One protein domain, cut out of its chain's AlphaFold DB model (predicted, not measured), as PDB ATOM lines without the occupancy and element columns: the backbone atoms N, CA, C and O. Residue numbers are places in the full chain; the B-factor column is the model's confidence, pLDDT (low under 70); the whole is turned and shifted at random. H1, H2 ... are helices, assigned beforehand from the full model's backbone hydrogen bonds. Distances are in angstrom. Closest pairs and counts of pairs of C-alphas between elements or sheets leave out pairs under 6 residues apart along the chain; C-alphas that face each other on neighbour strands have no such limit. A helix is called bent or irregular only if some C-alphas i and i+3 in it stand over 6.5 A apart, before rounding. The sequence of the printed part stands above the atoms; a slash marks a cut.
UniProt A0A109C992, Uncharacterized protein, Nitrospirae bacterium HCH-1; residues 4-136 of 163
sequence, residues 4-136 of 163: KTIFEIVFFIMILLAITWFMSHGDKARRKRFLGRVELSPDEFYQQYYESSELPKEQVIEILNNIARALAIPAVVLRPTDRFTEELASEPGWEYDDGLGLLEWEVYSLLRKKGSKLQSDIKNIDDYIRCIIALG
ATOM      1  N   LYS A   4      30.528 -33.524 -59.064       82.06
ATOM      2  CA  LYS A   4      30.025 -34.498 -58.084       82.06
ATOM      3  C   LYS A   4      31.138 -35.245 -57.335       82.06
ATOM      4  O   LYS A   4      31.093 -35.298 -56.114       82.06
ATOM      5  N   THR A   5      32.165 -35.744 -58.034       83.19
ATOM      6  CA  THR A   5      33.299 -36.435 -57.381       83.19
ATOM      7  C   THR A   5      34.086 -35.523 -56.442       83.19
ATOM      8  O   THR A   5      34.542 -35.968 -55.397       83.19
ATOM      9  N   ILE A   6      34.203 -34.232 -56.764       85.31
ATOM     10  CA  ILE A   6      34.873 -33.260 -55.888       85.31
ATOM     11  C   ILE A   6      34.033 -33.010 -54.627       85.31
ATOM     12  O   ILE A   6      34.582 -32.982 -53.530       85.31
ATOM     13  N   PHE A   7      32.710 -32.879 -54.764       86.88
ATOM     14  CA  PHE A   7      31.810 -32.669 -53.626       86.88
ATOM     15  C   PHE A   7      31.818 -33.848 -52.644       86.88
ATOM     16  O   PHE A   7      31.920 -33.631 -51.440       86.88
ATOM     17  N   GLU A   8      31.781 -35.085 -53.146       87.19
ATOM     18  CA  GLU A   8      31.860 -36.280 -52.297       87.19
ATOM     19  C   GLU A   8      33.187 -36.344 -51.536       87.19
ATOM     20  O   GLU A   8      33.185 -36.548 -50.324       87.19
ATOM     21  N   ILE A   9      34.315 -36.085 -52.206       90.25
ATOM     22  CA  ILE A   9      35.634 -36.072 -51.557       90.25
ATOM     23  C   ILE A   9      35.689 -35.006 -50.456       90.25
ATOM     24  O   ILE A   9      36.125 -35.297 -49.344       90.25
ATOM     25  N   VAL A  10      35.218 -33.786 -50.731       91.69
ATOM     26  CA  VAL A  10      35.193 -32.703 -49.733       91.69
ATOM     27  C   VAL A  10      34.288 -33.063 -48.553       91.69
ATOM     28  O   VAL A  10      34.667 -32.830 -47.407       91.69
ATOM     29  N   PHE A  11      33.132 -33.678 -48.799       91.31
ATOM     30  CA  PHE A  11      32.219 -34.124 -47.748       91.31
ATOM     31  C   PHE A  11      32.845 -35.206 -46.855       91.31
ATOM     32  O   PHE A  11      32.793 -35.096 -45.630       91.31
ATOM     33  N   PHE A  12      33.517 -36.201 -47.444       90.50
ATOM     34  CA  PHE A  12      34.255 -37.216 -46.687       90.50
ATOM     35  C   PHE A  12      35.396 -36.612 -45.862       90.50
ATOM     36  O   PHE A  12      35.567 -36.982 -44.701       90.50
ATOM     37  N   ILE A  13      36.140 -35.649 -46.416       90.62
ATOM     38  CA  ILE A  13      37.192 -34.935 -45.678       90.62
ATOM     39  C   ILE A  13      36.590 -34.158 -44.500       90.62
ATOM     40  O   ILE A  13      37.109 -34.243 -43.392       90.62
ATOM     41  N   MET A  14      35.472 -33.455 -44.696       88.94
ATOM     42  CA  MET A  14      34.784 -32.724 -43.625       88.94
ATOM     43  C   MET A  14      34.293 -33.650 -42.507       88.94
ATOM     44  O   MET A  14      34.440 -33.312 -41.334       88.94
ATOM     45  N   ILE A  15      33.766 -34.830 -42.844       88.50
ATOM     46  CA  ILE A  15      33.371 -35.844 -41.856       88.50
ATOM     47  C   ILE A  15      34.589 -36.365 -41.090       88.50
ATOM     48  O   ILE A  15      34.549 -36.439 -39.865       88.50
ATOM     49  N   LEU A  16      35.689 -36.683 -41.777       85.94
ATOM     50  CA  LEU A  16      36.924 -37.133 -41.125       85.94
ATOM     51  C   LEU A  16      37.485 -36.065 -40.174       85.94
ATOM     52  O   LEU A  16      37.913 -36.380 -39.062       85.94
ATOM     53  N   LEU A  17      37.434 -34.794 -40.575       83.94
ATOM     54  CA  LEU A  17      37.819 -33.671 -39.721       83.94
ATOM     55  C   LEU A  17      36.873 -33.510 -38.522       83.94
ATOM     56  O   LEU A  17      37.336 -33.260 -37.413       83.94
ATOM     57  N   ALA A  18      35.566 -33.707 -38.705       77.38
ATOM     58  CA  ALA A  18      34.597 -33.655 -37.613       77.38
ATOM     59  C   ALA A  18      34.802 -34.794 -36.601       77.38
ATOM     60  O   ALA A  18      34.781 -34.541 -35.401       77.38
ATOM     61  N   ILE A  19      35.068 -36.021 -37.064       76.44
ATOM     62  CA  ILE A  19      35.347 -37.183 -36.203       76.44
ATOM     63  C   ILE A  19      36.632 -36.958 -35.401       76.44
ATOM     64  O   ILE A  19      36.638 -37.114 -34.185       76.44
ATOM     65  N   THR A  20      37.712 -36.536 -36.061       68.81
ATOM     66  CA  THR A  20      38.990 -36.268 -35.377       68.81
ATOM     67  C   THR A  20      38.886 -35.113 -34.380       68.81
ATOM     68  O   THR A  20      39.465 -35.179 -33.296       68.81
ATOM     69  N   TRP A  21      38.112 -34.071 -34.698       68.06
ATOM     70  CA  TRP A  21      37.831 -32.981 -33.767       68.06
ATOM     71  C   TRP A  21      36.992 -33.442 -32.570       68.06
ATOM     72  O   TRP A  21      37.324 -33.090 -31.437       68.06
ATOM     73  N   PHE A  22      35.962 -34.260 -32.816       63.41
ATOM     74  CA  PHE A  22      35.084 -34.827 -31.793       63.41
ATOM     75  C   PHE A  22      35.883 -35.694 -30.810       63.41
ATOM     76  O   PHE A  22      35.893 -35.396 -29.620       63.41
ATOM     77  N   MET A  23      36.676 -36.650 -31.303       60.53
ATOM     78  CA  MET A  23      37.534 -37.492 -30.455       60.53
ATOM     79  C   MET A  23      38.567 -36.675 -29.657       60.53
ATOM     80  O   MET A  23      38.887 -36.998 -28.521       60.53
ATOM     81  N   SER A  24      39.071 -35.566 -30.209       62.31
ATOM     82  CA  SER A  24      40.078 -34.733 -29.535       62.31
ATOM     83  C   SER A  24      39.513 -33.818 -28.435       62.31
ATOM     84  O   SER A  24      40.295 -33.248 -27.664       62.31
ATOM     85  N   HIS A  25      38.196 -33.593 -28.368       62.16
ATOM     86  CA  HIS A  25      37.630 -32.569 -27.482       62.16
ATOM     87  C   HIS A  25      37.444 -33.045 -26.032       62.16
ATOM     88  O   HIS A  25      37.767 -32.284 -25.117       62.16
ATOM     89  N   GLY A  26      37.015 -34.294 -25.815       60.84
ATOM     90  CA  GLY A  26      36.831 -34.864 -24.470       60.84
ATOM     91  C   GLY A  26      38.135 -34.929 -23.661       60.84
ATOM     92  O   GLY A  26      38.192 -34.510 -22.503       60.84
ATOM     93  N   ASP A  27      39.235 -35.320 -24.309       66.50
ATOM     94  CA  ASP A  27      40.542 -35.482 -23.657       66.50
ATOM     95  C   ASP A  27      41.148 -34.175 -23.143       66.50
ATOM     96  O   ASP A  27      41.868 -34.148 -22.139       66.50
ATOM     97  N   LYS A  28      40.875 -33.058 -23.824       69.81
ATOM     98  CA  LYS A  28      41.474 -31.761 -23.483       69.81
ATOM     99  C   LYS A  28      40.968 -31.224 -22.154       69.81
ATOM    100  O   LYS A  28      41.737 -30.574 -21.449       69.81
ATOM    101  N   ALA A  29      39.706 -31.462 -21.815       73.88
ATOM    102  CA  ALA A  29      39.133 -31.000 -20.557       73.88
ATOM    103  C   ALA A  29      39.671 -31.811 -19.369       73.88
ATOM    104  O   ALA A  29      40.180 -31.221 -18.416       73.88
ATOM    105  N   ARG A  30      39.706 -33.145 -19.493       78.19
ATOM    106  CA  ARG A  30      40.295 -34.053 -18.497       78.19
ATOM    107  C   ARG A  30      41.762 -33.720 -18.206       78.19
ATOM    108  O   ARG A  30      42.151 -33.593 -17.049       78.19
ATOM    109  N   ARG A  31      42.567 -33.445 -19.240       78.69
ATOM    110  CA  ARG A  31      43.986 -33.056 -19.092       78.69
ATOM    111  C   ARG A  31      44.206 -31.774 -18.288       78.69
ATOM    112  O   ARG A  31      45.253 -31.642 -17.657       78.69
ATOM    113  N   LYS A  32      43.242 -30.844 -18.256       83.62
ATOM    114  CA  LYS A  32      43.381 -29.600 -17.477       83.62
ATOM    115  C   LYS A  32      43.511 -29.856 -15.977       83.62
ATOM    116  O   LYS A  32      44.199 -29.091 -15.309       83.62
ATOM    117  N   ARG A  33      42.920 -30.942 -15.464       84.88
ATOM    118  CA  ARG A  33      42.983 -31.332 -14.040       84.88
ATOM    119  C   ARG A  33      44.401 -31.698 -13.584       84.88
ATOM    120  O   ARG A  33      44.694 -31.677 -12.393       84.88
ATOM    121  N   PHE A  34      45.285 -31.995 -14.535       87.44
ATOM    122  CA  PHE A  34      46.670 -32.390 -14.287       87.44
ATOM    123  C   PHE A  34      47.670 -31.251 -14.536       87.44
ATOM    124  O   PHE A  34      48.868 -31.433 -14.316       87.44
ATOM    125  N   LEU A  35      47.208 -30.072 -14.976       85.62
ATOM    126  CA  LEU A  35      48.078 -28.919 -15.205       85.62
ATOM    127  C   LEU A  35      48.712 -28.452 -13.890       85.62
ATOM    128  O   LEU A  35      48.027 -28.268 -12.888       85.62
ATOM    129  N   GLY A  36      50.029 -28.243 -13.910       84.94
ATOM    130  CA  GLY A  36      50.792 -27.793 -12.742       84.94
ATOM    131  C   GLY A  36      51.201 -28.905 -11.775       84.94
ATOM    132  O   GLY A  36      51.865 -28.617 -10.780       84.94
ATOM    133  N   ARG A  37      50.862 -30.171 -12.055       89.62
ATOM    134  CA  ARG A  37      51.453 -31.305 -11.335       89.62
ATOM    135  C   ARG A  37      52.929 -31.445 -11.711       89.62
ATOM    136  O   ARG A  37      53.308 -31.225 -12.857       89.62
ATOM    137  N   VAL A  38      53.745 -31.846 -10.738       91.00
ATOM    138  CA  VAL A  38      55.139 -32.235 -10.984       91.00
ATOM    139  C   VAL A  38      55.141 -33.425 -11.942       91.00
ATOM    140  O   VAL A  38      54.354 -34.352 -11.771       91.00
ATOM    141  N   GLU A  39      55.995 -33.424 -12.950       93.31
ATOM    142  CA  GLU A  39      56.161 -34.597 -13.807       93.31
ATOM    143  C   GLU A  39      57.085 -35.594 -13.106       93.31
ATOM    144  O   GLU A  39      58.140 -35.214 -12.607       93.31
ATOM    145  N   LEU A  40      56.667 -36.855 -13.032       93.12
ATOM    146  CA  LEU A  40      57.487 -37.956 -12.535       93.12
ATOM    147  C   LEU A  40      57.721 -38.928 -13.679       93.12
ATOM    148  O   LEU A  40      56.767 -39.390 -14.301       93.12
ATOM    149  N   SER A  41      58.969 -39.279 -13.953       93.94
ATOM    150  CA  SER A  41      59.244 -40.407 -14.841       93.94
ATOM    151  C   SER A  41      58.658 -41.706 -14.261       93.94
ATOM    152  O   SER A  41      58.458 -41.809 -13.048       93.94
ATOM    153  N   PRO A  42      58.389 -42.736 -15.082       92.50
ATOM    154  CA  PRO A  42      57.896 -44.017 -14.572       92.50
ATOM    155  C   PRO A  42      58.831 -44.662 -13.537       92.50
ATOM    156  O   PRO A  42      58.369 -45.317 -12.603       92.50
ATOM    157  N   ASP A  43      60.140 -44.446 -13.680       94.25
ATOM    158  CA  ASP A  43      61.141 -44.898 -12.719       94.25
ATOM    159  C   ASP A  43      61.015 -44.173 -11.375       94.25
ATOM    160  O   ASP A  43      60.981 -44.830 -10.335       94.25
ATOM    161  N   GLU A  44      60.892 -42.841 -11.393       95.62
ATOM    162  CA  GLU A  44      60.686 -42.026 -10.189       95.62
ATOM    163  C   GLU A  44      59.335 -42.311  -9.535       95.62
ATOM    164  O   GLU A  44      59.249 -42.380  -8.316       95.62
ATOM    165  N   PHE A  45      58.285 -42.532 -10.327       95.69
ATOM    166  CA  PHE A  45      56.976 -42.946  -9.830       95.69
ATOM    167  C   PHE A  45      57.081 -44.254  -9.041       95.69
ATOM    168  O   PHE A  45      56.575 -44.346  -7.921       95.69
ATOM    169  N   TYR A  46      57.760 -45.264  -9.598       96.31
ATOM    170  CA  TYR A  46      57.969 -46.522  -8.887       96.31
ATOM    171  C   TYR A  46      58.794 -46.303  -7.621       96.31
ATOM    172  O   TYR A  46      58.400 -46.760  -6.550       96.31
ATOM    173  N   GLN A  47      59.907 -45.578  -7.730       96.19
ATOM    174  CA  GLN A  47      60.782 -45.320  -6.594       96.19
ATOM    175  C   GLN A  47      60.038 -44.597  -5.462       96.19
ATOM    176  O   GLN A  47      60.138 -44.972  -4.300       96.19
ATOM    177  N   GLN A  48      59.228 -43.597  -5.798       95.75
ATOM    178  CA  GLN A  48      58.526 -42.782  -4.818       95.75
ATOM    179  C   GLN A  48      57.372 -43.518  -4.122       95.75
ATOM    180  O   GLN A  48      57.110 -43.249  -2.949       95.75
ATOM    181  N   TYR A  49      56.657 -44.403  -4.825       95.50
ATOM    182  CA  TYR A  49      55.393 -44.964  -4.326       95.50
ATOM    183  C   TYR A  49      55.406 -46.478  -4.084       95.50
ATOM    184  O   TYR A  49      54.590 -46.972  -3.305       95.50
ATOM    185  N   TYR A  50      56.312 -47.218  -4.724       95.25
ATOM    186  CA  TYR A  50      56.291 -48.684  -4.768       95.25
ATOM    187  C   TYR A  50      57.629 -49.349  -4.422       95.25
ATOM    188  O   TYR A  50      57.677 -50.573  -4.314       95.25
ATOM    189  N   GLU A  51      58.700 -48.587  -4.172       93.88
ATOM    190  CA  GLU A  51      60.015 -49.140  -3.800       93.88
ATOM    191  C   GLU A  51      59.934 -50.076  -2.585       93.88
ATOM    192  O   GLU A  51      60.567 -51.129  -2.558       93.88
ATOM    193  N   SER A  52      59.092 -49.742  -1.603       92.50
ATOM    194  CA  SER A  52      58.889 -50.549  -0.397       92.50
ATOM    195  C   SER A  52      57.733 -51.551  -0.491       92.50
ATOM    196  O   SER A  52      57.419 -52.196   0.505       92.50
ATOM    197  N   SER A  53      57.034 -51.655  -1.626       85.62
ATOM    198  CA  SER A  53      55.773 -52.407  -1.717       85.62
ATOM    199  C   SER A  53      55.932 -53.863  -2.168       85.62
ATOM    200  O   SER A  53      54.920 -54.511  -2.426       85.62
ATOM    201  N   GLU A  54      57.168 -54.352  -2.327       89.69
ATOM    202  CA  GLU A  54      57.511 -55.689  -2.859       89.69
ATOM    203  C   GLU A  54      56.918 -55.998  -4.254       89.69
ATOM    204  O   GLU A  54      56.941 -57.141  -4.715       89.69
ATOM    205  N   LEU A  55      56.385 -54.990  -4.958       91.06
ATOM    206  CA  LEU A  55      55.776 -55.172  -6.276       91.06
ATOM    207  C   LEU A  55      56.855 -55.121  -7.367       91.06
ATOM    208  O   LEU A  55      57.736 -54.261  -7.295       91.06
ATOM    209  N   PRO A  56      56.789 -55.972  -8.408       92.50
ATOM    210  CA  PRO A  56      57.761 -55.942  -9.499       92.50
ATOM    211  C   PRO A  56      57.700 -54.620 -10.270       92.50
ATOM    212  O   PRO A  56      56.651 -54.264 -10.816       92.50
ATOM    213  N   LYS A  57      58.833 -53.913 -10.351       93.62
ATOM    214  CA  LYS A  57      58.945 -52.597 -10.996       93.62
ATOM    215  C   LYS A  57      58.433 -52.589 -12.427       93.62
ATOM    216  O   LYS A  57      57.643 -51.724 -12.798       93.62
ATOM    217  N   GLU A  58      58.853 -53.569 -13.213       91.94
ATOM    218  CA  GLU A  58      58.512 -53.672 -14.628       91.94
ATOM    219  C   GLU A  58      56.999 -53.802 -14.822       91.94
ATOM    220  O   GLU A  58      56.437 -53.140 -15.690       91.94
ATOM    221  N   GLN A  59      56.325 -54.581 -13.965       92.06
ATOM    222  CA  GLN A  59      54.870 -54.744 -14.027       92.06
ATOM    223  C   GLN A  59      54.142 -53.461 -13.631       92.06
ATOM    224  O   GLN A  59      53.197 -53.065 -14.304       92.06
ATOM    225  N   VAL A  60      54.590 -52.779 -12.571       93.94
ATOM    226  CA  VAL A  60      53.993 -51.502 -12.150       93.94
ATOM    227  C   VAL A  60      54.092 -50.464 -13.273       93.94
ATOM    228  O   VAL A  60      53.098 -49.814 -13.598       93.94
ATOM    229  N   ILE A  61      55.262 -50.339 -13.905       94.31
ATOM    230  CA  ILE A  61      55.487 -49.400 -15.012       94.31
ATOM    231  C   ILE A  61      54.661 -49.781 -16.246       94.31
ATOM    232  O   ILE A  61      54.092 -48.905 -16.899       94.31
ATOM    233  N   GLU A  62      54.569 -51.069 -16.582       91.94
ATOM    234  CA  GLU A  62      53.737 -51.544 -17.692       91.94
ATOM    235  C   GLU A  62      52.261 -51.193 -17.471       91.94
ATOM    236  O   GLU A  62      51.630 -50.595 -18.347       91.94
ATOM    237  N   ILE A  63      51.730 -51.487 -16.281       92.94
ATOM    238  CA  ILE A  63      50.339 -51.192 -15.924       92.94
ATOM    239  C   ILE A  63      50.092 -49.679 -15.949       92.94
ATOM    240  O   ILE A  63      49.115 -49.234 -16.549       92.94
ATOM    241  N   LEU A  64      50.995 -48.873 -15.382       94.31
ATOM    242  CA  LEU A  64      50.897 -47.410 -15.410       94.31
ATOM    243  C   LEU A  64      50.824 -46.869 -16.847       94.31
ATOM    244  O   LEU A  64      49.986 -46.020 -17.157       94.31
ATOM    245  N   ASN A  65      51.669 -47.381 -17.744       91.88
ATOM    246  CA  ASN A  65      51.663 -46.994 -19.153       91.88
ATOM    247  C   ASN A  65      50.390 -47.443 -19.884       91.88
ATOM    248  O   ASN A  65      49.928 -46.752 -20.797       91.88
ATOM    249  N   ASN A  66      49.806 -48.577 -19.497       89.12
ATOM    250  CA  ASN A  66      48.532 -49.040 -20.045       89.12
ATOM    251  C   ASN A  66      47.375 -48.135 -19.609       89.12
ATOM    252  O   ASN A  66      46.594 -47.728 -20.468       89.12
ATOM    253  N   ILE A  67      47.322 -47.733 -18.333       90.31
ATOM    254  CA  ILE A  67      46.347 -46.750 -17.825       90.31
ATOM    255  C   ILE A  67      46.491 -45.425 -18.582       90.31
ATOM    256  O   ILE A  67      45.512 -44.896 -19.107       90.31
ATOM    257  N   ALA A  68      47.719 -44.918 -18.700       90.19
ATOM    258  CA  ALA A  68      48.025 -43.688 -19.427       90.19
ATOM    259  C   ALA A  68      47.532 -43.727 -20.882       90.19
ATOM    260  O   ALA A  68      46.927 -42.770 -21.374       90.19
ATOM    261  N   ARG A  69      47.752 -44.854 -21.570       86.62
ATOM    262  CA  ARG A  69      47.301 -45.058 -22.950       86.62
ATOM    263  C   ARG A  69      45.782 -45.148 -23.050       86.62
ATOM    264  O   ARG A  69      45.221 -44.521 -23.940       86.62
ATOM    265  N   ALA A  70      45.140 -45.905 -22.161       86.50
ATOM    266  CA  ALA A  70      43.691 -46.086 -22.159       86.50
ATOM    267  C   ALA A  70      42.961 -44.759 -21.927       86.50
ATOM    268  O   ALA A  70      42.020 -44.446 -22.644       86.50
ATOM    269  N   LEU A  71      43.441 -43.950 -20.980       86.00
ATOM    270  CA  LEU A  71      42.821 -42.674 -20.616       86.00
ATOM    271  C   LEU A  71      43.351 -41.485 -21.423       86.00
ATOM    272  O   LEU A  71      42.990 -40.346 -21.139       86.00
ATOM    273  N   ALA A  72      44.256 -41.713 -22.378       84.81
ATOM    274  CA  ALA A  72      44.946 -40.660 -23.121       84.81
ATOM    275  C   ALA A  72      45.532 -39.549 -22.212       84.81
ATOM    276  O   ALA A  72      45.554 -38.369 -22.585       84.81
ATOM    277  N   ILE A  73      46.032 -39.916 -21.027       88.06
ATOM    278  CA  ILE A  73      46.694 -39.029 -20.058       88.06
ATOM    279  C   ILE A  73      48.182 -39.401 -20.009       88.06
ATOM    280  O   ILE A  73      48.501 -40.585 -19.958       88.06
ATOM    281  N   PRO A  74      49.120 -38.439 -20.011       89.62
ATOM    282  CA  PRO A  74      50.538 -38.758 -19.862       89.62
ATOM    283  C   PRO A  74      50.819 -39.508 -18.551       89.62
ATOM    284  O   PRO A  74      50.431 -39.044 -17.482       89.62
ATOM    285  N   ALA A  75      51.559 -40.621 -18.609       91.88
ATOM    286  CA  ALA A  75      51.914 -41.399 -17.413       91.88
ATOM    287  C   ALA A  75      52.626 -40.552 -16.344       91.88
ATOM    288  O   ALA A  75      52.458 -40.780 -15.151       91.88
ATOM    289  N   VAL A  76      53.364 -39.526 -16.776       93.50
ATOM    290  CA  VAL A  76      54.197 -38.695 -15.901       93.50
ATOM    291  C   VAL A  76      53.419 -37.834 -14.897       93.50
ATOM    292  O   VAL A  76      53.959 -37.417 -13.871       93.50
ATOM    293  N   VAL A  77      52.133 -37.580 -15.158       93.88
ATOM    294  CA  VAL A  77      51.268 -36.777 -14.272       93.88
ATOM    295  C   VAL A  77      50.321 -37.622 -13.416       93.88
ATOM    296  O   VAL A  77      49.654 -37.078 -12.528       93.88
ATOM    297  N   LEU A  78      50.269 -38.933 -13.668       93.94
ATOM    298  CA  LEU A  78      49.438 -39.869 -12.918       93.94
ATOM    299  C   LEU A  78      50.016 -40.110 -11.525       93.94
ATOM    300  O   LEU A  78      51.234 -40.074 -11.317       93.94
ATOM    301  N   ARG A  79      49.130 -40.348 -10.563       95.06
ATOM    302  CA  ARG A  79      49.460 -40.634  -9.167       95.06
ATOM    303  C   ARG A  79      48.670 -41.833  -8.656       95.06
ATOM    304  O   ARG A  79      47.523 -42.001  -9.055       95.06
ATOM    305  N   PRO A  80      49.225 -42.627  -7.724       95.06
ATOM    306  CA  PRO A  80      48.523 -43.797  -7.188       95.06
ATOM    307  C   PRO A  80      47.168 -43.448  -6.551       95.06
ATOM    308  O   PRO A  80      46.242 -44.248  -6.570       95.06
ATOM    309  N   THR A  81      47.039 -42.232  -6.015       94.62
ATOM    310  CA  THR A  81      45.829 -41.737  -5.350       94.62
ATOM    311  C   THR A  81      44.754 -41.211  -6.301       94.62
ATOM    312  O   THR A  81      43.666 -40.896  -5.824       94.62
ATOM    313  N   ASP A  82      45.042 -41.073  -7.601       93.69
ATOM    314  CA  ASP A  82      44.069 -40.566  -8.575       93.69
ATOM    315  C   ASP A  82      42.891 -41.539  -8.696       93.69
ATOM    316  O   ASP A  82      43.089 -42.733  -8.948       93.69
ATOM    317  N   ARG A  83      41.667 -41.036  -8.513       92.25
ATOM    318  CA  ARG A  83      40.441 -41.837  -8.504       92.25
ATOM    319  C   ARG A  83      39.813 -41.898  -9.885       92.25
ATOM    320  O   ARG A  83      39.736 -40.894 -10.596       92.25
ATOM    321  N   PHE A  84      39.262 -43.060 -10.221       89.12
ATOM    322  CA  PHE A  84      38.540 -43.269 -11.480       89.12
ATOM    323  C   PHE A  84      37.240 -42.461 -11.567       89.12
ATOM    324  O   PHE A  84      36.827 -42.080 -12.656       89.12
ATOM    325  N   THR A  85      36.631 -42.143 -10.422       87.19
ATOM    326  CA  THR A  85      35.363 -41.404 -10.335       87.19
ATOM    327  C   THR A  85      35.526 -39.891 -10.188       87.19
ATOM    328  O   THR A  85      34.535 -39.173 -10.275       87.19
ATOM    329  N   GLU A  86      36.742 -39.396  -9.942       87.75
ATOM    330  CA  GLU A  86      36.999 -37.972  -9.691       87.75
ATOM    331  C   GLU A  86      38.097 -37.449 -10.620       87.75
ATOM    332  O   GLU A  86      37.792 -36.872 -11.661       87.75
ATOM    333  N   GLU A  87      39.377 -37.650 -10.303       88.75
ATOM    334  CA  GLU A  87      40.480 -37.054 -11.064       88.75
ATOM    335  C   GLU A  87      40.567 -37.580 -12.500       88.75
ATOM    336  O   GLU A  87      40.827 -36.806 -13.423       88.75
ATOM    337  N   LEU A  88      40.330 -38.880 -12.689       87.69
ATOM    338  CA  LEU A  88      40.405 -39.555 -13.990       87.69
ATOM    339  C   LEU A  88      39.056 -39.615 -14.712       87.69
ATOM    340  O   LEU A  88      39.013 -40.026 -15.875       87.69
ATOM    341  N   ALA A  89      37.980 -39.205 -14.037       85.75
ATOM    342  CA  ALA A  89      36.646 -39.220 -14.605       85.75
ATOM    343  C   ALA A  89      36.549 -38.286 -15.808       85.75
ATOM    344  O   ALA A  89      37.145 -37.203 -15.867       85.75
ATOM    345  N   SER A  90      35.744 -38.723 -16.758       81.44
ATOM    346  CA  SER A  90      35.421 -37.969 -17.958       81.44
ATOM    347  C   SER A  90      34.588 -36.748 -17.640       81.44
ATOM    348  O   SER A  90      33.935 -36.656 -16.599       81.44
ATOM    349  N   GLU A  91      34.603 -35.791 -18.560       78.75
ATOM    350  CA  GLU A  91      33.598 -34.742 -18.519       78.75
ATOM    351  C   GLU A  91      32.211 -35.339 -18.803       78.75
ATOM    352  O   GLU A  91      32.102 -36.240 -19.645       78.75
ATOM    353  N   PRO A  92      31.154 -34.827 -18.150       74.38
ATOM    354  CA  PRO A  92      29.790 -35.249 -18.430       74.38
ATOM    355  C   PRO A  92      29.460 -35.166 -19.929       74.38
ATOM    356  O   PRO A  92      29.729 -34.149 -20.575       74.38
ATOM    357  N   GLY A  93      28.871 -36.226 -20.482       71.50
ATOM    358  CA  GLY A  93      28.557 -36.376 -21.908       71.50
ATOM    359  C   GLY A  93      29.616 -37.102 -22.750       71.50
ATOM    360  O   GLY A  93      29.397 -37.276 -23.949       71.50
ATOM    361  N   TRP A  94      30.737 -37.527 -22.152       70.62
ATOM    362  CA  TRP A  94      31.813 -38.292 -22.804       70.62
ATOM    363  C   TRP A  94      32.083 -39.658 -22.155       70.62
ATOM    364  O   TRP A  94      33.097 -40.289 -22.433       70.62
ATOM    365  N   GLU A  95      31.174 -40.146 -21.311       72.06
ATOM    366  CA  GLU A  95      31.357 -41.343 -20.475       72.06
ATOM    367  C   GLU A  95      31.486 -42.647 -21.280       72.06
ATOM    368  O   GLU A  95      31.967 -43.655 -20.775       72.06
ATOM    369  N   TYR A  96      31.034 -42.656 -22.536       64.75
ATOM    370  CA  TYR A  96      31.027 -43.860 -23.370       64.75
ATOM    371  C   TYR A  96      32.326 -44.089 -24.159       64.75
ATOM    372  O   TYR A  96      32.526 -45.199 -24.649       64.75
ATOM    373  N   ASP A  97      33.192 -43.079 -24.295       67.50
ATOM    374  CA  ASP A  97      34.420 -43.143 -25.115       67.50
ATOM    375  C   ASP A  97      35.645 -42.621 -24.353       67.50
ATOM    376  O   ASP A  97      36.476 -41.879 -24.871       67.50
ATOM    377  N   ASP A  98      35.739 -42.960 -23.069       71.88
ATOM    378  CA  ASP A  98      36.739 -42.375 -22.181       71.88
ATOM    379  C   ASP A  98      37.898 -43.282 -21.777       71.88
ATOM    380  O   ASP A  98      38.813 -42.847 -21.066       71.88
ATOM    381  N   GLY A  99      37.856 -44.532 -22.232       76.88
ATOM    382  CA  GLY A  99      38.850 -45.549 -21.926       76.88
ATOM    383  C   GLY A  99      38.697 -46.216 -20.557       76.88
ATOM    384  O   GLY A  99      39.338 -47.246 -20.339       76.88
ATOM    385  N   LEU A 100      37.833 -45.720 -19.659       81.31
ATOM    386  CA  LEU A 100      37.586 -46.356 -18.356       81.31
ATOM    387  C   LEU A 100      36.947 -47.731 -18.541       81.31
ATOM    388  O   LEU A 100      37.391 -48.705 -17.933       81.31
ATOM    389  N   GLY A 101      35.999 -47.845 -19.475       78.00
ATOM    390  CA  GLY A 101      35.376 -49.125 -19.817       78.00
ATOM    391  C   GLY A 101      36.371 -50.195 -20.291       78.00
ATOM    392  O   GLY A 101      36.156 -51.381 -20.042       78.00
ATOM    393  N   LEU A 102      37.492 -49.809 -20.923       80.94
ATOM    394  CA  LEU A 102      38.541 -50.763 -21.307       80.94
ATOM    395  C   LEU A 102      39.275 -51.312 -20.076       80.94
ATOM    396  O   LEU A 102      39.516 -52.518 -20.003       80.94
ATOM    397  N   LEU A 103      39.599 -50.448 -19.108       84.06
ATOM    398  CA  LEU A 103      40.274 -50.843 -17.869       84.06
ATOM    399  C   LEU A 103      39.376 -51.737 -17.002       84.06
ATOM    400  O   LEU A 103      39.834 -52.758 -16.483       84.06
ATOM    401  N   GLU A 104      38.089 -51.397 -16.893       82.00
ATOM    402  CA  GLU A 104      37.093 -52.220 -16.199       82.00
ATOM    403  C   GLU A 104      36.942 -53.597 -16.854       82.00
ATOM    404  O   GLU A 104      36.939 -54.631 -16.173       82.00
ATOM    405  N   TRP A 105      36.859 -53.631 -18.186       79.94
ATOM    406  CA  TRP A 105      36.753 -54.876 -18.937       79.94
ATOM    407  C   TRP A 105      37.984 -55.769 -18.752       79.94
ATOM    408  O   TRP A 105      37.837 -56.985 -18.600       79.94
ATOM    409  N   GLU A 106      39.189 -55.192 -18.712       82.69
ATOM    410  CA  GLU A 106      40.429 -55.931 -18.463       82.69
ATOM    411  C   GLU A 106      40.389 -56.653 -17.110       82.69
ATOM    412  O   GLU A 106      40.558 -57.879 -17.064       82.69
ATOM    413  N   VAL A 107      40.062 -55.936 -16.030       82.88
ATOM    414  CA  VAL A 107      39.922 -56.513 -14.681       82.88
ATOM    415  C   VAL A 107      38.856 -57.607 -14.672       82.88
ATOM    416  O   VAL A 107      39.108 -58.722 -14.205       82.88
ATOM    417  N   TYR A 108      37.679 -57.333 -15.238       80.75
ATOM    418  CA  TYR A 108      36.586 -58.303 -15.298       80.75
ATOM    419  C   TYR A 108      36.988 -59.576 -16.057       80.75
ATOM    420  O   TYR A 108      36.667 -60.695 -15.643       80.75
ATOM    421  N   SER A 109      37.742 -59.431 -17.151       80.69
ATOM    422  CA  SER A 109      38.229 -60.559 -17.944       80.69
ATOM    423  C   SER A 109      39.179 -61.459 -17.142       80.69
ATOM    424  O   SER A 109      39.094 -62.689 -17.238       80.69
ATOM    425  N   LEU A 110      40.044 -60.868 -16.313       81.00
ATOM    426  CA  LEU A 110      40.973 -61.590 -15.446       81.00
ATOM    427  C   LEU A 110      40.239 -62.289 -14.298       81.00
ATOM    428  O   LEU A 110      40.504 -63.464 -14.026       81.00
ATOM    429  N   LEU A 111      39.258 -61.618 -13.688       80.56
ATOM    430  CA  LEU A 111      38.402 -62.195 -12.648       80.56
ATOM    431  C   LEU A 111      37.627 -63.409 -13.158       80.56
ATOM    432  O   LEU A 111      37.635 -64.469 -12.522       80.56
ATOM    433  N   ARG A 112      37.019 -63.286 -14.345       79.94
ATOM    434  CA  ARG A 112      36.296 -64.384 -14.993       79.94
ATOM    435  C   ARG A 112      37.214 -65.570 -15.276       79.94
ATOM    436  O   ARG A 112      36.828 -66.704 -15.010       79.94
ATOM    437  N   LYS A 113      38.431 -65.325 -15.780       79.69
ATOM    438  CA  LYS A 113      39.425 -66.380 -16.051       79.69
ATOM    439  C   LYS A 113      39.859 -67.117 -14.786       79.69
ATOM    440  O   LYS A 113      40.034 -68.330 -14.827       79.69
ATOM    441  N   LYS A 114      40.016 -66.407 -13.668       76.38
ATOM    442  CA  LYS A 114      40.402 -66.995 -12.377       76.38
ATOM    443  C   LYS A 114      39.227 -67.561 -11.573       76.38
ATOM    444  O   LYS A 114      39.439 -68.024 -10.455       76.38
ATOM    445  N   GLY A 115      37.996 -67.506 -12.095       66.88
ATOM    446  CA  GLY A 115      36.798 -67.979 -11.390       66.88
ATOM    447  C   GLY A 115      36.575 -67.293 -10.037       66.88
ATOM    448  O   GLY A 115      35.940 -67.860  -9.151       66.88
ATOM    449  N   SER A 116      37.141 -66.100  -9.852       64.44
ATOM    450  CA  SER A 116      37.202 -65.417  -8.561       64.44
ATOM    451  C   SER A 116      36.120 -64.342  -8.491       64.44
ATOM    452  O   SER A 116      36.072 -63.453  -9.337       64.44
ATOM    453  N   LYS A 117      35.278 -64.376  -7.449       55.84
ATOM    454  CA  LYS A 117      34.436 -63.236  -7.045       55.84
ATOM    455  C   LYS A 117      35.283 -62.241  -6.246       55.84
ATOM    456  O   LYS A 117      35.029 -62.025  -5.065       55.84
ATOM    457  N   LEU A 118      36.324 -61.664  -6.842       53.94
ATOM    458  CA  LEU A 118      36.922 -60.489  -6.214       53.94
ATOM    459  C   LEU A 118      36.012 -59.305  -6.549       53.94
ATOM    460  O   LEU A 118      36.044 -58.780  -7.656       53.94
ATOM    461  N   GLN A 119      35.163 -58.915  -5.599       53.28
ATOM    462  CA  GLN A 119      34.653 -57.544  -5.548       53.28
ATOM    463  C   GLN A 119      35.772 -56.681  -4.962       53.28
ATOM    464  O   GLN A 119      35.717 -56.270  -3.807       53.28
ATOM    465  N   SER A 120      36.852 -56.497  -5.716       58.41
ATOM    466  CA  SER A 120      37.786 -55.422  -5.409       58.41
ATOM    467  C   SER A 120      37.091 -54.118  -5.783       58.41
ATOM    468  O   SER A 120      36.841 -53.869  -6.960       58.41
ATOM    469  N   ASP A 121      36.717 -53.348  -4.768       77.75
ATOM    470  CA  ASP A 121      36.258 -51.963  -4.870       77.75
ATOM    471  C   ASP A 121      37.445 -51.102  -5.339       77.75
ATOM    472  O   ASP A 121      38.182 -50.542  -4.532       77.75
ATOM    473  N   ILE A 122      37.721 -51.132  -6.648       85.81
ATOM    474  CA  ILE A 122      38.846 -50.423  -7.264       85.81
ATOM    475  C   ILE A 122      38.469 -48.948  -7.376       85.81
ATOM    476  O   ILE A 122      37.657 -48.582  -8.224       85.81
ATOM    477  N   LYS A 123      39.063 -48.097  -6.533       91.19
ATOM    478  CA  LYS A 123      38.758 -46.657  -6.516       91.19
ATOM    479  C   LYS A 123      39.794 -45.833  -7.245       91.19
ATOM    480  O   LYS A 123      39.443 -44.861  -7.911       91.19
ATOM    481  N   ASN A 124      41.059 -46.196  -7.087       94.00
ATOM    482  CA  ASN A 124      42.196 -45.418  -7.555       94.00
ATOM    483  C   ASN A 124      43.220 -46.279  -8.311       94.00
ATOM    484  O   ASN A 124      43.099 -47.505  -8.395       94.00
ATOM    485  N   ILE A 125      44.232 -45.614  -8.871       94.44
ATOM    486  CA  ILE A 125      45.320 -46.262  -9.613       94.44
ATOM    487  C   ILE A 125      46.062 -47.303  -8.756       94.44
ATOM    488  O   ILE A 125      46.401 -48.363  -9.282       94.44
ATOM    489  N   ASP A 126      46.294 -47.049  -7.464       94.75
ATOM    490  CA  ASP A 126      46.969 -48.008  -6.575       94.75
ATOM    491  C   ASP A 126      46.187 -49.317  -6.433       94.75
ATOM    492  O   ASP A 126      46.739 -50.402  -6.641       94.75
ATOM    493  N   ASP A 127      44.887 -49.214  -6.152       91.81
ATOM    494  CA  ASP A 127      43.984 -50.357  -6.032       91.81
ATOM    495  C   ASP A 127      43.982 -51.172  -7.328       91.81
ATOM    496  O   ASP A 127      44.030 -52.405  -7.301       91.81
ATOM    497  N   TYR A 128      43.968 -50.482  -8.471       91.50
ATOM    498  CA  TYR A 128      43.999 -51.112  -9.783       91.50
ATOM    499  C   TYR A 128      45.312 -51.862 -10.024       91.50
ATOM    500  O   TYR A 128      45.278 -53.047 -10.357       91.50
ATOM    501  N   ILE A 129      46.468 -51.222  -9.809       92.31
ATOM    502  CA  ILE A 129      47.790 -51.841  -9.999       92.31
ATOM    503  C   ILE A 129      47.925 -53.085  -9.118       92.31
ATOM    504  O   ILE A 129      48.285 -54.161  -9.604       92.31
ATOM    505  N   ARG A 130      47.585 -52.971  -7.830       91.50
ATOM    506  CA  ARG A 130      47.639 -54.099  -6.890       91.50
ATOM    507  C   ARG A 130      46.686 -55.216  -7.298       91.50
ATOM    508  O   ARG A 130      47.064 -56.386  -7.229       91.50
ATOM    509  N   CYS A 131      45.478 -54.874  -7.745       88.19
ATOM    510  CA  CYS A 131      44.501 -55.850  -8.215       88.19
ATOM    511  C   CYS A 131      45.006 -56.591  -9.459       88.19
ATOM    512  O   CYS A 131      45.013 -57.823  -9.469       88.19
ATOM    513  N   ILE A 132      45.503 -55.874 -10.471       87.56
ATOM    514  CA  ILE A 132      46.043 -56.480 -11.693       87.56
ATOM    515  C   ILE A 132      47.231 -57.385 -11.381       87.56
ATOM    516  O   ILE A 132      47.267 -58.495 -11.900       87.56
ATOM    517  N   ILE A 133      48.152 -56.993 -10.497       88.75
ATOM    518  CA  ILE A 133      49.291 -57.848 -10.120       88.75
ATOM    519  C   ILE A 133      48.821 -59.079  -9.328       88.75
ATOM    520  O   ILE A 133      49.262 -60.199  -9.588       88.75
ATOM    521  N   ALA A 134      47.870 -58.931  -8.402       86.06
ATOM    522  CA  ALA A 134      47.324 -60.062  -7.646       86.06
ATOM    523  C   ALA A 134      46.570 -61.062  -8.552       86.06
ATOM    524  O   ALA A 134      46.699 -62.291  -8.433       86.06
ATOM    525  N   LEU A 135      45.795 -60.548  -9.509       81.69
ATOM    526  CA  LEU A 135      45.122 -61.342 -10.536       81.69
ATOM    527  C   LEU A 135      46.106 -61.853 -11.596       81.69
ATOM    528  O   LEU A 135      45.900 -62.930 -12.152       81.69
ATOM    529  N   GLY A 136      47.221 -61.171 -11.789       70.88
ATOM    530  CA  GLY A 136      48.314 -61.488 -12.690       70.88
ATOM    531  C   GLY A 136      49.511 -62.094 -11.967       70.88
ATOM    532  O   GLY A 136      50.614 -61.573 -12.054       70.88
TER     533      GLY A 136
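This is residues 4 to 136 of the 163 residues of an uncharacterized protein of Nitrospirae bacterium HCH-1 (UniProt A0A109C992). One long helix, H1, sticks out as an arm from a small body of four shorter helices, H2 to H5, and long loops. In the body H4 and H5 run side by side, H3 is set crosswise to them, touching both, and H2 packs on H3; residues 71 to 99 wind through it without a named element. The printed part has 133 residues with five named helices, H1 to H5 in that order, and no named strand: all helix. It is loose, with a radius of gyration of the C-alphas of 18.2 A, and spans 65 by 40 by 26 A.

Find C-alpha 4 at (30.025, -34.498, -58.084); from there H1 runs 43.0 A to residue 32. H1 is irregular, but only just: C-alphas 23 and 26 are 6.6 A apart. Next come H2, residues 42 to 49, and H3, residues 57 to 70, 20.0 A long. H4 takes residues 100 to 113 over 20.2 A, and H5 residues 125 to 135, ending at C-alpha 135 (45.122, -61.342, -10.536).

Look first at H3, the hub. It touches H2 at C-alphas Ile 61 and Pro 42, the closest pair, 5.9 A, at a steep tilt of 69 degrees, only just short of perpendicular. Its residues 59 to 64 touch H5, closest at C-alphas Ile 63 and Ile 129, 6.5 A. Its residues 67 to 70 touch H4, closest at C-alphas Ala 70 and Leu 102, 7.0 A. H4 and H5 touch, closest at C-alphas Leu 110 and Leu 135, 6.4 A, the same way at a shallow tilt of 23 degrees. H1 touches no helix. Every O i to N i+4 pair is within hydrogen-bond range in H2, H3, H4 and H5; in H1 19 of 25 are.

The C-alphas of Lys 4 and Ser 52, the two farthest apart, are 66.5 A apart. Residues 4 to 22 of H1 stand free; the body without them spans 38 by 31 by 18 A. The printed part has no cut, and the links H3 to H4 and H4 to H5 are long. Look for pLDDT under 70 at residues 20 to 28, 96 to 97 and 115 to 120.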